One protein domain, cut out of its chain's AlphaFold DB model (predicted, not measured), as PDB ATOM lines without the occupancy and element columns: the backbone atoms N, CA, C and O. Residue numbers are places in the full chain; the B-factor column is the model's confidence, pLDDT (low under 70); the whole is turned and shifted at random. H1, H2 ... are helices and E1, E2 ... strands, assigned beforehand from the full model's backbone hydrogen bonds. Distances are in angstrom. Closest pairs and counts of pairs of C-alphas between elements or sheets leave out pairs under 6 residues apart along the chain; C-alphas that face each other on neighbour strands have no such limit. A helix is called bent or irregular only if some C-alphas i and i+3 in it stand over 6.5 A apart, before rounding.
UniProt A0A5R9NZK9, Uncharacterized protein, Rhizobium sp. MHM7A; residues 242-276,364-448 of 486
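What this domain is: This is residues 242 to 276 and 364 to 448 of the 486 residues of an uncharacterized protein of Rhizobium sp. MHM7A (UniProt A0A5R9NZK9). What shape do these atoms make? Two sheets follow each other end to end along an elongated body: the four strands E6, E3, E2 and E7 at one end and the twisted E1, E4 and E5 at the other, with E3 running on into E4 between them. H3 packs on the four-stranded sheet and H4 lies along the three-stranded one, while H2 crosses that sheet beside H4 and H1 lies farther out; the bent hairpin of E4 and E5 reaches to one far end. What are its make-up and size? The printed part has 120 residues with four named helices and seven named strands, in the order H1 H2 E1 E2 E3 E4 E5 E6 E7 H3 H4, of mixed class, helices and strands. The sheets run E6 E3 E2 E7, mixed, and E1 E4 E5, antiparallel; the whole is loose, with a radius of gyration of the C-alphas of 17.2 A and spans of 60 by 31 by 23 A.

Where its parts are: Where are the strands of the larger sheet? E6 is residues 399 to 402, E3 is 364 to 369 and 16.2 A long, E2 is 269 to 275 and 19.4 A long, and E7 is 415 to 419. Where are those of the other sheet? E1 is residues 261 to 265, E4 is 371 to 381 and 28.3 A long, and E5 is 384 to 395 and 25.3 A long, with C-alpha 384 at (30.458, -14.906, -64.174). E4 bends by 61 degrees at residue 378 and E5 by 101 degrees at residue 387. Where are the helices? H1 is residues 242 to 249, starting with C-alpha 242 at (1.299, -15.584, -73.661), and H2 is 251 to 256. H3 is residues 424 to 433 and 14.2 A long; H4 is 435 to 448 and 19.8 A long, ending with C-alpha 448 at (7.121, -17.466, -59.418).

How they stand to each other: How is the larger sheet joined? E3 is antiparallel to E2, with N 271 and O 366 2.9 A apart, and to E6, with N 367 and O 401 2.8 A apart. E2 and E7 are parallel, with N 270 and O 415 2.8 A apart, each pair within hydrogen-bond range. What is on it? H3 is on one face, making two layers, a helix over a sheet, at a height over the sheet of 8.5 A; its closest C-alphas to E2 are those of Thr 269 and Met 431, 5.5 A apart. It runs slantwise to the strands, at 46 degrees to E2 on the local plane. How is the other sheet arranged? E4 and E5 form a hairpin, with N 373 and O 394 2.8 A apart, and E4 is antiparallel to E1, with N 264 and O 372 2.8 A apart, within hydrogen-bond range. H2 and H4 are on the same face of it, again two layers, at heights over the sheet of 9.1 A and 10.6 A. How do the helices meet? H2 and H4 touch at a steep tilt of 65 degrees, with the closest C-alphas, those of Val 252 and Ala 444, 6.1 A apart. H1 and H2 only just touch, only at the corner, with 3 pairs of C-alphas within 8 A, the closest being Leu 248 and Ala 254, 4.7 A apart. In H1, H2, H3 and H4 every O i to N i+4 pair is within hydrogen-bond range.

The domain as a whole: How far does it reach? The two C-alphas farthest apart, those of Pro 276 and Gln 384, are 62.3 A apart. Where is it cut, and which link is long? Residues 277 to 363 are not printed, and C-alphas 276 and 364 are 14.3 A apart across the cut. Of the links that are printed whole, E6 to E7, with 12 residues, is long and the others are tight. Where is confidence low? The mean pLDDT of the printed part is 88.0, and residue 387 is under 70.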
ATOM      1  N   GLU A 242       2.367 -14.877 -74.381       96.56
ATOM      2  CA  GLU A 242       1.299 -15.584 -73.661       96.56
ATOM      3  C   GLU A 242       1.570 -15.681 -72.157       96.56
ATOM      4  O   GLU A 242       0.673 -15.425 -71.349       96.56
ATOM      5  N   LEU A 243       2.801 -16.017 -71.770       96.75
ATOM      6  CA  LEU A 243       3.208 -16.088 -70.369       96.75
ATOM      7  C   LEU A 243       3.127 -14.720 -69.695       96.75
ATOM      8  O   LEU A 243       2.660 -14.627 -68.563       96.75
ATOM      9  N   TRP A 244       3.477 -13.652 -70.409       96.00
ATOM     10  CA  TRP A 244       3.350 -12.287 -69.910       96.00
ATOM     11  C   TRP A 244       1.894 -11.923 -69.604       96.00
ATOM     12  O   TRP A 244       1.594 -11.353 -68.554       96.00
ATOM     13  N   LYS A 245       0.958 -12.316 -70.477       96.62
ATOM     14  CA  LYS A 245      -0.484 -12.145 -70.232       96.62
ATOM     15  C   LYS A 245      -0.952 -12.939 -69.013       96.62
ATOM     16  O   LYS A 245      -1.726 -12.409 -68.220       96.62
ATOM     17  N   LYS A 246      -0.482 -14.180 -68.840       95.56
ATOM     18  CA  LYS A 246      -0.794 -14.997 -67.652       95.56
ATOM     19  C   LYS A 246      -0.242 -14.368 -66.373       95.56
ATOM     20  O   LYS A 246      -0.957 -14.298 -65.380       95.56
ATOM     21  N   ALA A 247       0.989 -13.864 -66.414       95.31
ATOM     22  CA  ALA A 247       1.625 -13.201 -65.283       95.31
ATOM     23  C   ALA A 247       0.862 -11.932 -64.868       95.31
ATOM     24  O   ALA A 247       0.596 -11.730 -63.689       95.31
ATOM     25  N   LEU A 248       0.415 -11.123 -65.835       95.38
ATOM     26  CA  LEU A 248      -0.403  -9.932 -65.577       95.38
ATOM     27  C   LEU A 248      -1.827 -10.246 -65.096       95.38
ATOM     28  O   LEU A 248      -2.457  -9.386 -64.487       95.38
ATOM     29  N   ALA A 249      -2.349 -11.443 -65.369       95.81
ATOM     30  CA  ALA A 249      -3.641 -11.886 -64.847       95.81
ATOM     31  C   ALA A 249      -3.556 -12.390 -63.394       95.81
ATOM     32  O   ALA A 249      -4.571 -12.431 -62.700       95.81
ATOM     33  N   ASN A 250      -2.363 -12.768 -62.923       95.06
ATOM     34  CA  ASN A 250      -2.140 -13.136 -61.528       95.06
ATOM     35  C   ASN A 250      -2.245 -11.882 -60.628       95.06
ATOM     36  O   ASN A 250      -1.655 -10.858 -60.972       95.06
ATOM     37  N   PRO A 251      -2.929 -11.927 -59.465       92.06
ATOM     38  CA  PRO A 251      -3.116 -10.749 -58.607       92.06
ATOM     39  C   PRO A 251      -1.816 -10.067 -58.159       92.06
ATOM     40  O   PRO A 251      -1.745  -8.840 -58.119       92.06
ATOM     41  N   VAL A 252      -0.775 -10.850 -57.860       91.12
ATOM     42  CA  VAL A 252       0.547 -10.325 -57.486       91.12
ATOM     43  C   VAL A 252       1.215  -9.681 -58.704       91.12
ATOM     44  O   VAL A 252       1.736  -8.573 -58.616       91.12
ATOM     45  N   GLY A 253       1.134 -10.326 -59.868       91.62
ATOM     46  CA  GLY A 253       1.754  -9.833 -61.101       91.62
ATOM     47  C   GLY A 253       1.072  -8.578 -61.642       91.62
ATOM     48  O   GLY A 253       1.746  -7.658 -62.106       91.62
ATOM     49  N   ALA A 254      -0.253  -8.490 -61.499       91.94
ATOM     50  CA  ALA A 254      -1.046  -7.302 -61.794       91.94
ATOM     51  C   ALA A 254      -0.633  -6.111 -60.919       91.94
ATOM     52  O   ALA A 254      -0.506  -4.993 -61.424       91.94
ATOM     53  N   ALA A 255      -0.383  -6.348 -59.627       89.62
ATOM     54  CA  ALA A 255       0.047  -5.307 -58.702       89.62
ATOM     55  C   ALA A 255       1.438  -4.754 -59.057       89.62
ATOM     56  O   ALA A 255       1.629  -3.539 -59.062       89.62
ATOM     57  N   PHE A 256       2.372  -5.628 -59.449       90.44
ATOM     58  CA  PHE A 256       3.695  -5.224 -59.937       90.44
ATOM     59  C   PHE A 256       3.700  -4.689 -61.371       90.44
ATOM     60  O   PHE A 256       4.705  -4.130 -61.804       90.44
ATOM     61  N   LYS A 257       2.627  -4.901 -62.148       91.62
ATOM     62  CA  LYS A 257       2.579  -4.671 -63.607       91.62
ATOM     63  C   LYS A 257       3.739  -5.337 -64.363       91.62
ATOM     64  O   LYS A 257       4.108  -4.890 -65.447       91.62
ATOM     65  N   MET A 258       4.313  -6.394 -63.781       89.88
ATOM     66  CA  MET A 258       5.538  -7.051 -64.245       89.88
ATOM     67  C   MET A 258       6.722  -6.092 -64.475       89.88
ATOM     68  O   MET A 258       7.573  -6.336 -65.328       89.88
ATOM     69  N   THR A 259       6.780  -4.992 -63.723       90.06
ATOM     70  CA  THR A 259       7.924  -4.074 -63.698       90.06
ATOM     71  C   THR A 259       8.678  -4.234 -62.386       90.06
ATOM     72  O   THR A 259       8.017  -4.295 -61.347       90.06
ATOM     73  N   PRO A 260      10.025  -4.285 -62.399       88.62
ATOM     74  CA  PRO A 260      10.797  -4.331 -61.167       88.62
ATOM     75  C   PRO A 260      10.419  -3.169 -60.255       88.62
ATOM     76  O   PRO A 260      10.336  -2.024 -60.708       88.62
ATOM     77  N   SER A 261      10.163  -3.457 -58.985       82.81
ATOM     78  CA  SER A 261       9.761  -2.440 -58.021       82.81
ATOM     79  C   SER A 261      10.292  -2.756 -56.636       82.81
ATOM     80  O   SER A 261      10.446  -3.917 -56.265       82.81
ATOM     81  N   GLU A 262      10.486  -1.704 -55.849       75.31
ATOM     82  CA  GLU A 262      10.780  -1.828 -54.425       75.31
ATOM     83  C   GLU A 262       9.557  -2.402 -53.681       75.31
ATOM     84  O   GLU A 262       8.416  -2.235 -54.124       75.31
ATOM     85  N   GLY A 263       9.815  -3.155 -52.606       73.38
ATOM     86  CA  GLY A 263       8.877  -4.103 -51.994       73.38
ATOM     87  C   GLY A 263       7.451  -3.582 -51.769       73.38
ATOM     88  O   GLY A 263       7.236  -2.542 -51.151       73.38
ATOM     89  N   LEU A 264       6.464  -4.355 -52.230       78.94
ATOM     90  CA  LEU A 264       5.037  -4.054 -52.138       78.94
ATOM     91  C   LEU A 264       4.350  -4.975 -51.122       78.94
ATOM     92  O   LEU A 264       4.444  -6.202 -51.208       78.94
ATOM     93  N   LEU A 265       3.620  -4.384 -50.174       74.88
ATOM     94  CA  LEU A 265       2.807  -5.113 -49.199       74.88
ATOM     95  C   LEU A 265       1.501  -5.587 -49.857       74.88
ATOM     96  O   LEU A 265       0.619  -4.774 -50.121       74.88
ATOM     97  N   LEU A 266       1.365  -6.891 -50.113       74.19
ATOM     98  CA  LEU A 266       0.204  -7.442 -50.833       74.19
ATOM     99  C   LEU A 266      -0.718  -8.291 -49.953       74.19
ATOM    100  O   LEU A 266      -1.925  -8.299 -50.160       74.19
ATOM    101  N   GLY A 267      -0.191  -8.937 -48.911       82.56
ATOM    102  CA  GLY A 267      -0.951  -9.833 -48.032       82.56
ATOM    103  C   GLY A 267      -1.279  -9.254 -46.657       82.56
ATOM    104  O   GLY A 267      -1.029  -9.935 -45.666       82.56
ATOM    105  N   CYS A 268      -1.776  -8.014 -46.564       89.81
ATOM    106  CA  CYS A 268      -2.054  -7.407 -45.258       89.81
ATOM    107  C   CYS A 268      -3.239  -8.077 -44.538       89.81
ATOM    108  O   CYS A 268      -4.345  -8.206 -45.083       89.81
ATOM    109  N   THR A 269      -3.015  -8.461 -43.285       93.00
ATOM    110  CA  THR A 269      -4.016  -8.953 -42.337       93.00
ATOM    111  C   THR A 269      -3.921  -8.174 -41.031       93.00
ATOM    112  O   THR A 269      -2.896  -7.572 -40.709       93.00
ATOM    113  N   GLY A 270      -5.016  -8.113 -40.284       92.88
ATOM    114  CA  GLY A 270      -5.093  -7.309 -39.076       92.88
ATOM    115  C   GLY A 270      -5.998  -7.907 -38.019       92.88
ATOM    116  O   GLY A 270      -6.909  -8.679 -38.309       92.88
ATOM    117  N   PHE A 271      -5.753  -7.523 -36.778       94.62
ATOM    118  CA  PHE A 271      -6.583  -7.890 -35.645       94.62
ATOM    119  C   PHE A 271      -6.909  -6.628 -34.855       94.62
ATOM    120  O   PHE A 271      -6.010  -5.892 -34.460       94.62
ATOM    121  N   ASN A 272      -8.191  -6.363 -34.638       93.44
ATOM    122  CA  ASN A 272      -8.644  -5.279 -33.779       93.44
ATOM    123  C   ASN A 272      -9.168  -5.908 -32.482       93.44
ATOM    124  O   ASN A 272     -10.239  -6.517 -32.491       93.44
ATOM    125  N   ASP A 273      -8.418  -5.774 -31.384       90.94
ATOM    126  CA  ASP A 273      -8.880  -6.246 -30.076       90.94
ATOM    127  C   ASP A 273     -10.034  -5.363 -29.596       90.94
ATOM    128  O   ASP A 273      -9.849  -4.189 -29.264       90.94
ATOM    129  N   TYR A 274     -11.245  -5.912 -29.599       90.50
ATOM    130  CA  TYR A 274     -12.441  -5.184 -29.203       90.50
ATOM    131  C   TYR A 274     -13.399  -6.084 -28.431       90.50
ATOM    132  O   TYR A 274     -13.807  -7.142 -28.911       90.50
ATOM    133  N   LYS A 275     -13.788  -5.624 -27.239       87.25
ATOM    134  CA  LYS A 275     -14.906  -6.175 -26.470       87.25
ATOM    135  C   LYS A 275     -16.004  -5.105 -26.421       87.25
ATOM    136  O   LYS A 275     -15.732  -4.029 -25.877       87.25
ATOM    137  N   PRO A 276     -17.200  -5.344 -26.990       84.31
ATOM    138  CA  PRO A 276     -18.314  -4.415 -26.835       84.31
ATOM    139  C   PRO A 276     -18.729  -4.327 -25.364       84.31
ATOM    140  O   PRO A 276     -18.462  -5.242 -24.587       84.31
ATOM    141  N   PRO A 364      -5.287  -3.104 -28.850       88.75
ATOM    142  CA  PRO A 364      -4.446  -2.757 -29.988       88.75
ATOM    143  C   PRO A 364      -5.072  -3.171 -31.327       88.75
ATOM    144  O   PRO A 364      -5.842  -4.132 -31.426       88.75
ATOM    145  N   LYS A 365      -4.712  -2.421 -32.373       92.44
ATOM    146  CA  LYS A 365      -5.063  -2.703 -33.768       92.44
ATOM    147  C   LYS A 365      -3.824  -3.191 -34.509       92.44
ATOM    148  O   LYS A 365      -3.169  -2.416 -35.205       92.44
ATOM    149  N   ASP A 366      -3.511  -4.465 -34.336       92.56
ATOM    150  CA  ASP A 366      -2.302  -5.084 -34.873       92.56
ATOM    151  C   ASP A 366      -2.443  -5.346 -36.375       92.56
ATOM    152  O   ASP A 366      -3.518  -5.706 -36.867       92.56
ATOM    153  N   ARG A 367      -1.355  -5.169 -37.119       92.12
ATOM    154  CA  ARG A 367      -1.242  -5.455 -38.547       92.12
ATOM    155  C   ARG A 367      -0.049  -6.368 -38.784       92.12
ATOM    156  O   ARG A 367       1.003  -6.233 -38.161       92.12
ATOM    157  N   SER A 368      -0.235  -7.298 -39.704       91.12
ATOM    158  CA  SER A 368       0.796  -8.181 -40.225       91.12
ATOM    159  C   SER A 368       0.697  -8.160 -41.737       91.12
ATOM    160  O   SER A 368      -0.395  -8.102 -42.305       91.12
ATOM    161  N   GLY A 369       1.832  -8.212 -42.415       88.88
ATOM    162  CA  GLY A 369       1.804  -8.403 -43.846       88.88
ATOM    163  C   GLY A 369       3.092  -8.980 -44.382       88.88
ATOM    164  O   GLY A 369       4.158  -8.925 -43.765       88.88
ATOM    165  N   ILE A 370       2.945  -9.557 -45.565       87.88
ATOM    166  CA  ILE A 370       4.047 -10.071 -46.357       87.88
ATOM    167  C   ILE A 370       4.258  -9.100 -47.502       87.88
ATOM    168  O   ILE A 370       3.330  -8.822 -48.275       87.88
ATOM    169  N   ALA A 371       5.475  -8.575 -47.568       87.31
ATOM    170  CA  ALA A 371       5.933  -7.820 -48.711       87.31
ATOM    171  C   ALA A 371       6.595  -8.770 -49.710       87.31
ATOM    172  O   ALA A 371       7.296  -9.721 -49.354       87.31
ATOM    173  N   PHE A 372       6.331  -8.505 -50.979       89.62
ATOM    174  CA  PHE A 372       6.998  -9.153 -52.091       89.62
ATOM    175  C   PHE A 372       7.766  -8.092 -52.859       89.62
ATOM    176  O   PHE A 372       7.364  -6.931 -52.909       89.62
ATOM    177  N   GLU A 373       8.864  -8.489 -53.471       91.75
ATOM    178  CA  GLU A 373       9.661  -7.638 -54.335       91.75
ATOM    179  C   GLU A 373       9.867  -8.366 -55.655       91.75
ATOM    180  O   GLU A 373      10.278  -9.527 -55.664       91.75
ATOM    181  N   LEU A 374       9.571  -7.695 -56.766       92.50
ATOM    182  CA  LEU A 374       9.927  -8.181 -58.089       92.50
ATOM    183  C   LEU A 374      11.248  -7.527 -58.483       92.50
ATOM    184  O   LEU A 374      11.311  -6.314 -58.682       92.50
ATOM    185  N   ARG A 375      12.296  -8.335 -58.606       93.69
ATOM    186  CA  ARG A 375      13.625  -7.896 -59.028       93.69
ATOM    187  C   ARG A 375      13.898  -8.347 -60.447       93.69
ATOM    188  O   ARG A 375      13.411  -9.386 -60.885       93.69
ATOM    189  N   GLU A 376      14.722  -7.576 -61.140       92.75
ATOM    190  CA  GLU A 376      15.393  -8.038 -62.346       92.75
ATOM    191  C   GLU A 376      16.890  -8.117 -62.050       92.75
ATOM    192  O   GLU A 376      17.527  -7.112 -61.735       92.75
ATOM    193  N   THR A 377      17.434  -9.326 -62.085       90.19
ATOM    194  CA  THR A 377      18.829  -9.617 -61.756       90.19
ATOM    195  C   THR A 377      19.518 -10.248 -62.953       90.19
ATOM    196  O   THR A 377      18.887 -10.842 -63.824       90.19
ATOM    197  N   GLU A 378      20.832 -10.085 -63.048       86.00
ATOM    198  CA  GLU A 378      21.597 -10.775 -64.076       86.00
ATOM    199  C   GLU A 378      21.835 -12.228 -63.652       86.00
ATOM    200  O   GLU A 378      22.301 -12.495 -62.543       86.00
ATOM    201  N   ALA A 379      21.546 -13.175 -64.545       78.94
ATOM    202  CA  ALA A 379      21.872 -14.571 -64.319       78.94
ATOM    203  C   ALA A 379      23.396 -14.744 -64.256       78.94
ATOM    204  O   ALA A 379      24.129 -14.337 -65.165       78.94
ATOM    205  N   VAL A 380      23.864 -15.388 -63.188       77.69
ATOM    206  CA  VAL A 380      25.278 -15.688 -62.943       77.69
ATOM    207  C   VAL A 380      25.503 -17.184 -63.133       77.69
ATOM    208  O   VAL A 380      24.806 -18.000 -62.533       77.69
ATOM    209  N   TYR A 381      26.490 -17.549 -63.947       73.44
ATOM    210  CA  TYR A 381      26.907 -18.936 -64.160       73.44
ATOM    211  C   TYR A 381      28.394 -19.063 -63.822       73.44
ATOM    212  O   TYR A 381      29.207 -18.294 -64.328       73.44
ATOM    213  N   ASP A 382      28.748 -19.987 -62.924       81.25
ATOM    214  CA  ASP A 382      30.118 -20.178 -62.418       81.25
ATOM    215  C   ASP A 382      30.794 -18.876 -61.927       81.25
ATOM    216  O   ASP A 382      31.986 -18.641 -62.124       81.25
ATOM    217  N   GLY A 383      30.015 -17.998 -61.285       82.75
ATOM    218  CA  GLY A 383      30.495 -16.712 -60.765       82.75
ATOM    219  C   GLY A 383      30.707 -15.626 -61.825       82.75
ATOM    220  O   GLY A 383      31.149 -14.533 -61.475       82.75
ATOM    221  N   GLN A 384      30.385 -15.891 -63.097       78.19
ATOM    222  CA  GLN A 384      30.458 -14.906 -64.174       78.19
ATOM    223  C   GLN A 384      29.067 -14.415 -64.607       78.19
ATOM    224  O   GLN A 384      28.143 -15.225 -64.745       78.19
ATOM    225  N   PRO A 385      28.909 -13.101 -64.847       78.12
ATOM    226  CA  PRO A 385      27.690 -12.541 -65.422       78.12
ATOM    227  C   PRO A 385      27.471 -13.078 -66.843       78.12
ATOM    228  O   PRO A 385      28.391 -13.100 -67.663       78.12
ATOM    229  N   THR A 386      26.256 -13.539 -67.143       72.50
ATOM    230  CA  THR A 386      25.931 -14.151 -68.448       72.50
ATOM    231  C   THR A 386      25.455 -13.144 -69.506       72.50
ATOM    232  O   THR A 386      25.353 -13.479 -70.696       72.50
ATOM    233  N   GLY A 387      25.150 -11.908 -69.104       69.69
ATOM    234  CA  GLY A 387      24.476 -10.892 -69.912       69.69
ATOM    235  C   GLY A 387      22.970 -11.118 -70.065       69.69
ATOM    236  O   GLY A 387      22.348 -10.461 -70.900       69.69
ATOM    237  N   ILE A 388      22.383 -12.080 -69.342       75.38
ATOM    238  CA  ILE A 388      20.956 -12.416 -69.416       75.38
ATOM    239  C   ILE A 388      20.265 -11.907 -68.154       75.38
ATOM    240  O   ILE A 388      20.572 -12.358 -67.055       75.38
ATOM    241  N   MET A 389      19.305 -11.004 -68.327       82.69
ATOM    242  CA  MET A 389      18.469 -10.510 -67.235       82.69
ATOM    243  C   MET A 389      17.308 -11.479 -66.976       82.69
ATOM    244  O   MET A 389      16.619 -11.884 -67.917       82.69
ATOM    245  N   ILE A 390      17.093 -11.830 -65.712       87.81
ATOM    246  CA  ILE A 390      16.029 -12.709 -65.226       87.81
ATOM    247  C   ILE A 390      15.182 -11.982 -64.187       87.81
ATOM    248  O   ILE A 390      15.672 -11.127 -63.456       87.81
ATOM    249  N   PHE A 391      13.901 -12.323 -64.126       91.62
ATOM    250  CA  PHE A 391      13.023 -11.862 -63.061       91.62
ATOM    251  C   PHE A 391      13.082 -12.804 -61.864       91.62
ATOM    252  O   PHE A 391      13.158 -14.019 -62.032       91.62
ATOM    253  N   GLU A 392      12.982 -12.242 -60.668       91.88
ATOM    254  CA  GLU A 392      12.903 -12.987 -59.417       91.88
ATOM    255  C   GLU A 392      11.855 -12.341 -58.511       91.88
ATOM    256  O   GLU A 392      11.851 -11.122 -58.330       91.88
ATOM    257  N   ILE A 393      10.974 -13.156 -57.929       90.81
ATOM    258  CA  ILE A 393      10.103 -12.709 -56.840       90.81
ATOM    259  C   ILE A 393      10.746 -13.101 -55.527       90.81
ATOM    260  O   ILE A 393      10.874 -14.282 -55.210       90.81
ATOM    261  N   VAL A 394      11.085 -12.090 -54.742       91.38
ATOM    262  CA  VAL A 394      11.628 -12.255 -53.405       91.38
ATOM    263  C   VAL A 394      10.530 -11.945 -52.404       91.38
ATOM    264  O   VAL A 394       9.972 -10.849 -52.380       91.38
ATOM    265  N   GLN A 395      10.212 -12.917 -51.558       89.56
ATOM    266  CA  GLN A 395       9.399 -12.669 -50.377       89.56
ATOM    267  C   GLN A 395      10.287 -12.039 -49.301       89.56
ATOM    268  O   GLN A 395      11.299 -12.624 -48.910       89.56
ATOM    269  N   THR A 396       9.926 -10.854 -48.814       84.75
ATOM    270  CA  THR A 396      10.634 -10.241 -47.687       84.75
ATOM    271  C   THR A 396      10.166 -10.848 -46.367       84.75
ATOM    272  O   THR A 396       9.148 -11.544 -46.296       84.75
ATOM    273  N   ASN A 397      10.891 -10.548 -45.287       83.25
ATOM    274  CA  ASN A 397      10.464 -10.938 -43.948       83.25
ATOM    275  C   ASN A 397       9.071 -10.383 -43.632       83.25
ATOM    276  O   ASN A 397       8.711  -9.286 -44.064       83.25
ATOM    277  N   GLU A 398       8.313 -11.156 -42.857       84.75
ATOM    278  CA  GLU A 398       7.048 -10.707 -42.295       84.75
ATOM    279  C   GLU A 398       7.282  -9.459 -41.445       84.75
ATOM    280  O   GLU A 398       8.160  -9.435 -40.578       84.75
ATOM    281  N   VAL A 399       6.485  -8.430 -41.704       85.75
ATOM    282  CA  VAL A 399       6.525  -7.191 -40.939       85.75
ATOM    283  C   VAL A 399       5.280  -7.149 -40.063       85.75
ATOM    284  O   VAL A 399       4.183  -7.497 -40.509       85.75
ATOM    285  N   PHE A 400       5.451  -6.678 -38.829       87.94
ATOM    286  CA  PHE A 400       4.370  -6.411 -37.884       87.94
ATOM    287  C   PHE A 400       4.369  -4.939 -37.489       87.94
ATOM    288  O   PHE A 400       5.430  -4.324 -37.380       87.94
ATOM    289  N   GLY A 401       3.186  -4.391 -37.251       89.62
ATOM    290  CA  GLY A 401       3.022  -3.017 -36.795       89.62
ATOM    291  C   GLY A 401       1.591  -2.725 -36.378       89.62
ATOM    292  O   GLY A 401       0.766  -3.632 -36.265       89.62
ATOM    293  N   LEU A 402       1.297  -1.454 -36.146       88.69
ATOM    294  CA  LEU A 402      -0.030  -0.973 -35.792       88.69
ATOM    295  C   LEU A 402      -0.737  -0.377 -37.012       88.69
ATOM    296  O   LEU A 402      -0.125   0.061 -37.988       88.69
ATOM    297  N   ALA A 403      -2.066  -0.352 -36.959       88.31
ATOM    298  CA  ALA A 403      -2.878   0.304 -37.974       88.31
ATOM    299  C   ALA A 403      -2.525   1.799 -38.089       88.31
ATOM    300  O   ALA A 403      -2.692   2.547 -37.126       88.31
ATOM    301  N   GLY A 404      -2.107   2.237 -39.281       81.50
ATOM    302  CA  GLY A 404      -1.727   3.629 -39.550       81.50
ATOM    303  C   GLY A 404      -0.235   3.940 -39.394       81.50
ATOM    304  O   GLY A 404       0.154   5.085 -39.625       81.50
ATOM    305  N   ASP A 405       0.599   2.953 -39.050       85.12
ATOM    306  CA  ASP A 405       2.056   3.092 -39.125       85.12
ATOM    307  C   ASP A 405       2.515   3.318 -40.576       85.12
ATOM    308  O   ASP A 405       1.860   2.890 -41.524       85.12
ATOM    309  N   ALA A 406       3.686   3.937 -40.771       78.75
ATOM    310  CA  ALA A 406       4.195   4.320 -42.097       78.75
ATOM    311  C   ALA A 406       4.245   3.169 -43.125       78.75
ATOM    312  O   ALA A 406       4.133   3.412 -44.324       78.75
ATOM    313  N   ASN A 407       4.380   1.926 -42.652       78.19
ATOM    314  CA  ASN A 407       4.470   0.725 -43.483       78.19
ATOM    315  C   ASN A 407       3.164  -0.091 -43.536       78.19
ATOM    316  O   ASN A 407       3.130  -1.119 -44.209       78.19
ATOM    317  N   PHE A 408       2.103   0.329 -42.832       82.31
ATOM    318  CA  PHE A 408       0.854  -0.425 -42.721       82.31
ATOM    319  C   PHE A 408      -0.369   0.422 -43.075       82.31
ATOM    320  O   PHE A 408      -0.593   1.482 -42.488       82.31
ATOM    321  N   PRO A 409      -1.227  -0.058 -43.991       80.56
ATOM    322  CA  PRO A 409      -2.449   0.653 -44.309       80.56
ATOM    323  C   PRO A 409      -3.420   0.663 -43.121       80.56
ATOM    324  O   PRO A 409      -3.369  -0.160 -42.201       80.56
ATOM    325  N   THR A 410      -4.345   1.622 -43.163       83.56
ATOM    326  CA  THR A 410      -5.512   1.648 -42.277       83.56
ATOM    327  C   THR A 410      -6.448   0.478 -42.592       83.56
ATOM    328  O   THR A 410      -6.199  -0.329 -43.489       83.56
ATOM    329  N   ASP A 411      -7.564   0.388 -41.870       81.00
ATOM    330  CA  ASP A 411      -8.446  -0.780 -41.897       81.00
ATOM    331  C   ASP A 411      -8.952  -1.164 -43.307       81.00
ATOM    332  O   ASP A 411      -9.239  -2.325 -43.578       81.00
ATOM    333  N   SER A 412      -9.005  -0.202 -44.231       74.56
ATOM    334  CA  SER A 412      -9.488  -0.385 -45.607       74.56
ATOM    335  C   SER A 412      -8.609  -1.262 -46.515       74.56
ATOM    336  O   SER A 412      -9.091  -1.719 -47.548       74.56
ATOM    337  N   GLY A 413      -7.342  -1.503 -46.154       76.62
ATOM    338  CA  GLY A 413      -6.375  -2.229 -46.990       76.62
ATOM    339  C   GLY A 413      -6.035  -3.649 -46.528       76.62
ATOM    340  O   GLY A 413      -5.223  -4.311 -47.170       76.62
ATOM    341  N   CYS A 414      -6.613  -4.116 -45.419       86.56
ATOM    342  CA  CYS A 414      -6.268  -5.398 -44.801       86.56
ATOM    343  C   CYS A 414      -7.522  -6.228 -44.520       86.56
ATOM    344  O   CYS A 414      -8.594  -5.691 -44.250       86.56
ATOM    345  N   GLN A 415      -7.384  -7.554 -44.504       91.19
ATOM    346  CA  GLN A 415      -8.415  -8.409 -43.913       91.19
ATOM    347  C   GLN A 415      -8.322  -8.317 -42.386       91.19
ATOM    348  O   GLN A 415      -7.250  -8.567 -41.842       91.19
ATOM    349  N   ILE A 416      -9.418  -7.987 -41.696       93.44
ATOM    350  CA  ILE A 416      -9.406  -7.730 -40.248       93.44
ATOM    351  C   ILE A 416     -10.334  -8.689 -39.510       93.44
ATOM    352  O   ILE A 416     -11.494  -8.839 -39.889       93.44
ATOM    353  N   ALA A 417      -9.837  -9.282 -38.426       92.38
ATOM    354  CA  ALA A 417     -10.667  -9.917 -37.404       92.38
ATOM    355  C   ALA A 417     -10.912  -8.940 -36.250       92.38
ATOM    356  O   ALA A 417     -10.008  -8.204 -35.849       92.38
ATOM    357  N   VAL A 418     -12.136  -8.932 -35.725       92.00
ATOM    358  CA  VAL A 418     -12.539  -8.094 -34.591       92.00
ATOM    359  C   VAL A 418     -13.043  -9.014 -33.492       92.00
ATOM    360  O   VAL A 418     -14.165  -9.509 -33.562       92.00
ATOM    361  N   GLU A 419     -12.197  -9.277 -32.503       90.06
ATOM    362  CA  GLU A 419     -12.485 -10.208 -31.411       90.06
ATOM    363  C   GLU A 419     -11.798  -9.732 -30.125       90.06
ATOM    364  O   GLU A 419     -10.796  -9.021 -30.167       90.06
ATOM    365  N   SER A 420     -12.313 -10.139 -28.964       88.44
ATOM    366  CA  SER A 420     -11.698  -9.817 -27.674       88.44
ATOM    367  C   SER A 420     -10.564 -10.798 -27.374       88.44
ATOM    368  O   SER A 420     -10.811 -11.896 -26.870       88.44
ATOM    369  N   GLN A 421      -9.314 -10.404 -27.629       90.75
ATOM    370  CA  GLN A 421      -8.148 -11.261 -27.393       90.75
ATOM    371  C   GLN A 421      -6.949 -10.468 -26.868       90.75
ATOM    372  O   GLN A 421      -6.306  -9.711 -27.590       90.75
ATOM    373  N   TRP A 422      -6.601 -10.689 -25.599       86.19
ATOM    374  CA  TRP A 422      -5.509  -9.965 -24.940       86.19
ATOM    375  C   TRP A 422      -4.123 -10.557 -25.240       86.19
ATOM    376  O   TRP A 422      -3.130  -9.831 -25.189       86.19
ATOM    377  N   ASN A 423      -4.045 -11.844 -25.595       91.12
ATOM    378  CA  ASN A 423      -2.781 -12.521 -25.877       91.12
ATOM    379  C   ASN A 423      -2.290 -12.218 -27.306       91.12
ATOM    380  O   ASN A 423      -2.958 -12.557 -28.285       91.12
ATOM    381  N   GLU A 424      -1.109 -11.605 -27.412       89.88
ATOM    382  CA  GLU A 424      -0.481 -11.228 -28.683       89.88
ATOM    383  C   GLU A 424      -0.197 -12.426 -29.597       89.88
ATOM    384  O   GLU A 424      -0.462 -12.350 -30.796       89.88
ATOM    385  N   ASP A 425       0.260 -13.553 -29.050       91.75
ATOM    386  CA  ASP A 425       0.594 -14.743 -29.836       91.75
ATOM    387  C   ASP A 425      -0.647 -15.325 -30.519       91.75
ATOM    388  O   ASP A 425      -0.591 -15.753 -31.672       91.75
ATOM    389  N   ILE A 426      -1.800 -15.284 -29.840       91.06
ATOM    390  CA  ILE A 426      -3.070 -15.751 -30.410       91.06
ATOM    391  C   ILE A 426      -3.543 -14.797 -31.509       91.06
ATOM    392  O   ILE A 426      -3.962 -15.255 -32.576       91.06
ATOM    393  N   ARG A 427      -3.436 -13.477 -31.299       91.38
ATOM    394  CA  ARG A 427      -3.752 -12.489 -32.346       91.38
ATOM    395  C   ARG A 427      -2.862 -12.687 -33.572       91.38
ATOM    396  O   ARG A 427      -3.360 -12.735 -34.696       91.38
ATOM    397  N   ARG A 428      -1.561 -12.896 -33.359       90.19
ATOM    398  CA  ARG A 428      -0.570 -13.161 -34.409       90.19
ATOM    399  C   ARG A 428      -0.874 -14.441 -35.180       90.19
ATOM    400  O   ARG A 428      -0.955 -14.406 -36.407       90.19
ATOM    401  N   ALA A 429      -1.118 -15.544 -34.478       90.44
ATOM    402  CA  ALA A 429      -1.499 -16.811 -35.095       90.44
ATOM    403  C   ALA A 429      -2.810 -16.691 -35.888       90.44
ATOM    404  O   ALA A 429      -2.951 -17.296 -36.952       90.44
ATOM    405  N   THR A 430      -3.761 -15.881 -35.413       91.56
ATOM    406  CA  THR A 430      -5.010 -15.599 -36.132       91.56
ATOM    407  C   THR A 430      -4.727 -14.851 -37.435       91.56
ATOM    408  O   THR A 430      -5.149 -15.311 -38.493       91.56
ATOM    409  N   MET A 431      -3.937 -13.769 -37.391       92.31
ATOM    410  CA  MET A 431      -3.529 -12.993 -38.573       92.31
ATOM    411  C   MET A 431      -2.770 -13.831 -39.612       92.31
ATOM    412  O   MET A 431      -3.003 -13.675 -40.812       92.31
ATOM    413  N   GLN A 432      -1.904 -14.744 -39.168       90.00
ATOM    414  CA  GLN A 432      -1.179 -15.675 -40.041       90.00
ATOM    415  C   GLN A 432      -2.101 -16.719 -40.687       90.00
ATOM    416  O   GLN A 432      -1.837 -17.198 -41.789       90.00
ATOM    417  N   ASN A 433      -3.208 -17.068 -40.029       88.62
ATOM    418  CA  ASN A 433      -4.147 -18.066 -40.529       88.62
ATOM    419  C   ASN A 433      -5.236 -17.521 -41.454       88.62
ATOM    420  O   ASN A 433      -5.952 -18.326 -42.060       88.62
ATOM    421  N   MET A 434      -5.341 -16.198 -41.587       92.19
ATOM    422  CA  MET A 434      -6.345 -15.550 -42.423       92.19
ATOM    423  C   MET A 434      -6.192 -15.900 -43.906       92.19
ATOM    424  O   MET A 434      -5.090 -16.028 -44.444       92.19
ATOM    425  N   ALA A 435      -7.339 -16.023 -44.577       88.62
ATOM    426  CA  ALA A 435      -7.417 -16.456 -45.966       88.62
ATOM    427  C   ALA A 435      -6.685 -15.506 -46.925       88.62
ATOM    428  O   ALA A 435      -5.983 -15.981 -47.810       88.62
ATOM    429  N   ASN A 436      -6.788 -14.185 -46.729       86.94
ATOM    430  CA  ASN A 436      -6.157 -13.201 -47.610       86.94
ATOM    431  C   ASN A 436      -4.644 -13.423 -47.710       86.94
ATOM    432  O   ASN A 436      -4.098 -13.502 -48.805       86.94
ATOM    433  N   ARG A 437      -3.974 -13.630 -46.571       88.06
ATOM    434  CA  ARG A 437      -2.540 -13.931 -46.539       88.06
ATOM    435  C   ARG A 437      -2.208 -15.211 -47.300       88.06
ATOM    436  O   ARG A 437      -1.359 -15.184 -48.187       88.06
ATOM    437  N   LYS A 438      -2.903 -16.309 -46.985       88.69
ATOM    438  CA  LYS A 438      -2.686 -17.613 -47.635       88.69
ATOM    439  C   LYS A 438      -2.893 -17.530 -49.150       88.69
ATOM    440  O   LYS A 438      -2.122 -18.122 -49.901       88.69
ATOM    441  N   ASN A 439      -3.882 -16.753 -49.592       91.00
ATOM    442  CA  ASN A 439      -4.146 -16.510 -51.006       91.00
ATOM    443  C   ASN A 439      -2.981 -15.768 -51.672       91.00
ATOM    444  O   ASN A 439      -2.517 -16.209 -52.716       91.00
ATOM    445  N   TYR A 440      -2.451 -14.697 -51.072       90.31
ATOM    446  CA  TYR A 440      -1.313 -13.965 -51.648       90.31
ATOM    447  C   TYR A 440      -0.016 -14.780 -51.675       90.31
ATOM    448  O   TYR A 440       0.707 -14.725 -52.666       90.31
ATOM    449  N   GLU A 441       0.261 -15.587 -50.649       90.56
ATOM    450  CA  GLU A 441       1.380 -16.542 -50.669       90.56
ATOM    451  C   GLU A 441       1.211 -17.598 -51.775       90.56
ATOM    452  O   GLU A 441       2.179 -18.021 -52.410       90.56
ATOM    453  N   GLN A 442      -0.021 -18.053 -52.024       92.25
ATOM    454  CA  GLN A 442      -0.319 -18.946 -53.141       92.25
ATOM    455  C   GLN A 442      -0.125 -18.241 -54.491       92.25
ATOM    456  O   GLN A 442       0.601 -18.763 -55.334       92.25
ATOM    457  N   TYR A 443      -0.688 -17.046 -54.677       93.56
ATOM    458  CA  TYR A 443      -0.546 -16.274 -55.912       93.56
ATOM    459  C   TYR A 443       0.911 -15.931 -56.216       93.56
ATOM    460  O   TYR A 443       1.309 -16.003 -57.376       93.56
ATOM    461  N   ALA A 444       1.718 -15.613 -55.201       92.25
ATOM    462  CA  ALA A 444       3.144 -15.363 -55.367       92.25
ATOM    463  C   ALA A 444       3.897 -16.620 -55.828       92.25
ATOM    464  O   ALA A 444       4.739 -16.530 -56.717       92.25
ATOM    465  N   ARG A 445       3.564 -17.802 -55.287       92.88
ATOM    466  CA  ARG A 445       4.148 -19.079 -55.738       92.88
ATOM    467  C   ARG A 445       3.751 -19.431 -57.168       92.88
ATOM    468  O   ARG A 445       4.602 -19.850 -57.945       92.88
ATOM    469  N   GLU A 446       2.482 -19.246 -57.521       94.06
ATOM    470  CA  GLU A 446       1.997 -19.444 -58.893       94.06
ATOM    471  C   GLU A 446       2.693 -18.483 -59.867       94.06
ATOM    472  O   GLU A 446       3.120 -18.884 -60.947       94.06
ATOM    473  N   LEU A 447       2.870 -17.219 -59.473       94.69
ATOM    474  CA  LEU A 447       3.581 -16.238 -60.283       94.69
ATOM    475  C   LEU A 447       5.070 -16.559 -60.418       94.69
ATOM    476  O   LEU A 447       5.611 -16.391 -61.505       94.69
ATOM    477  N   ALA A 448       5.725 -17.041 -59.359       93.38
ATOM    478  CA  ALA A 448       7.121 -17.466 -59.418       93.38
ATOM    479  C   ALA A 448       7.324 -18.570 -60.472       93.38
ATOM    480  O   ALA A 448       8.234 -18.471 -61.286       93.38
TER     481      ALA A 448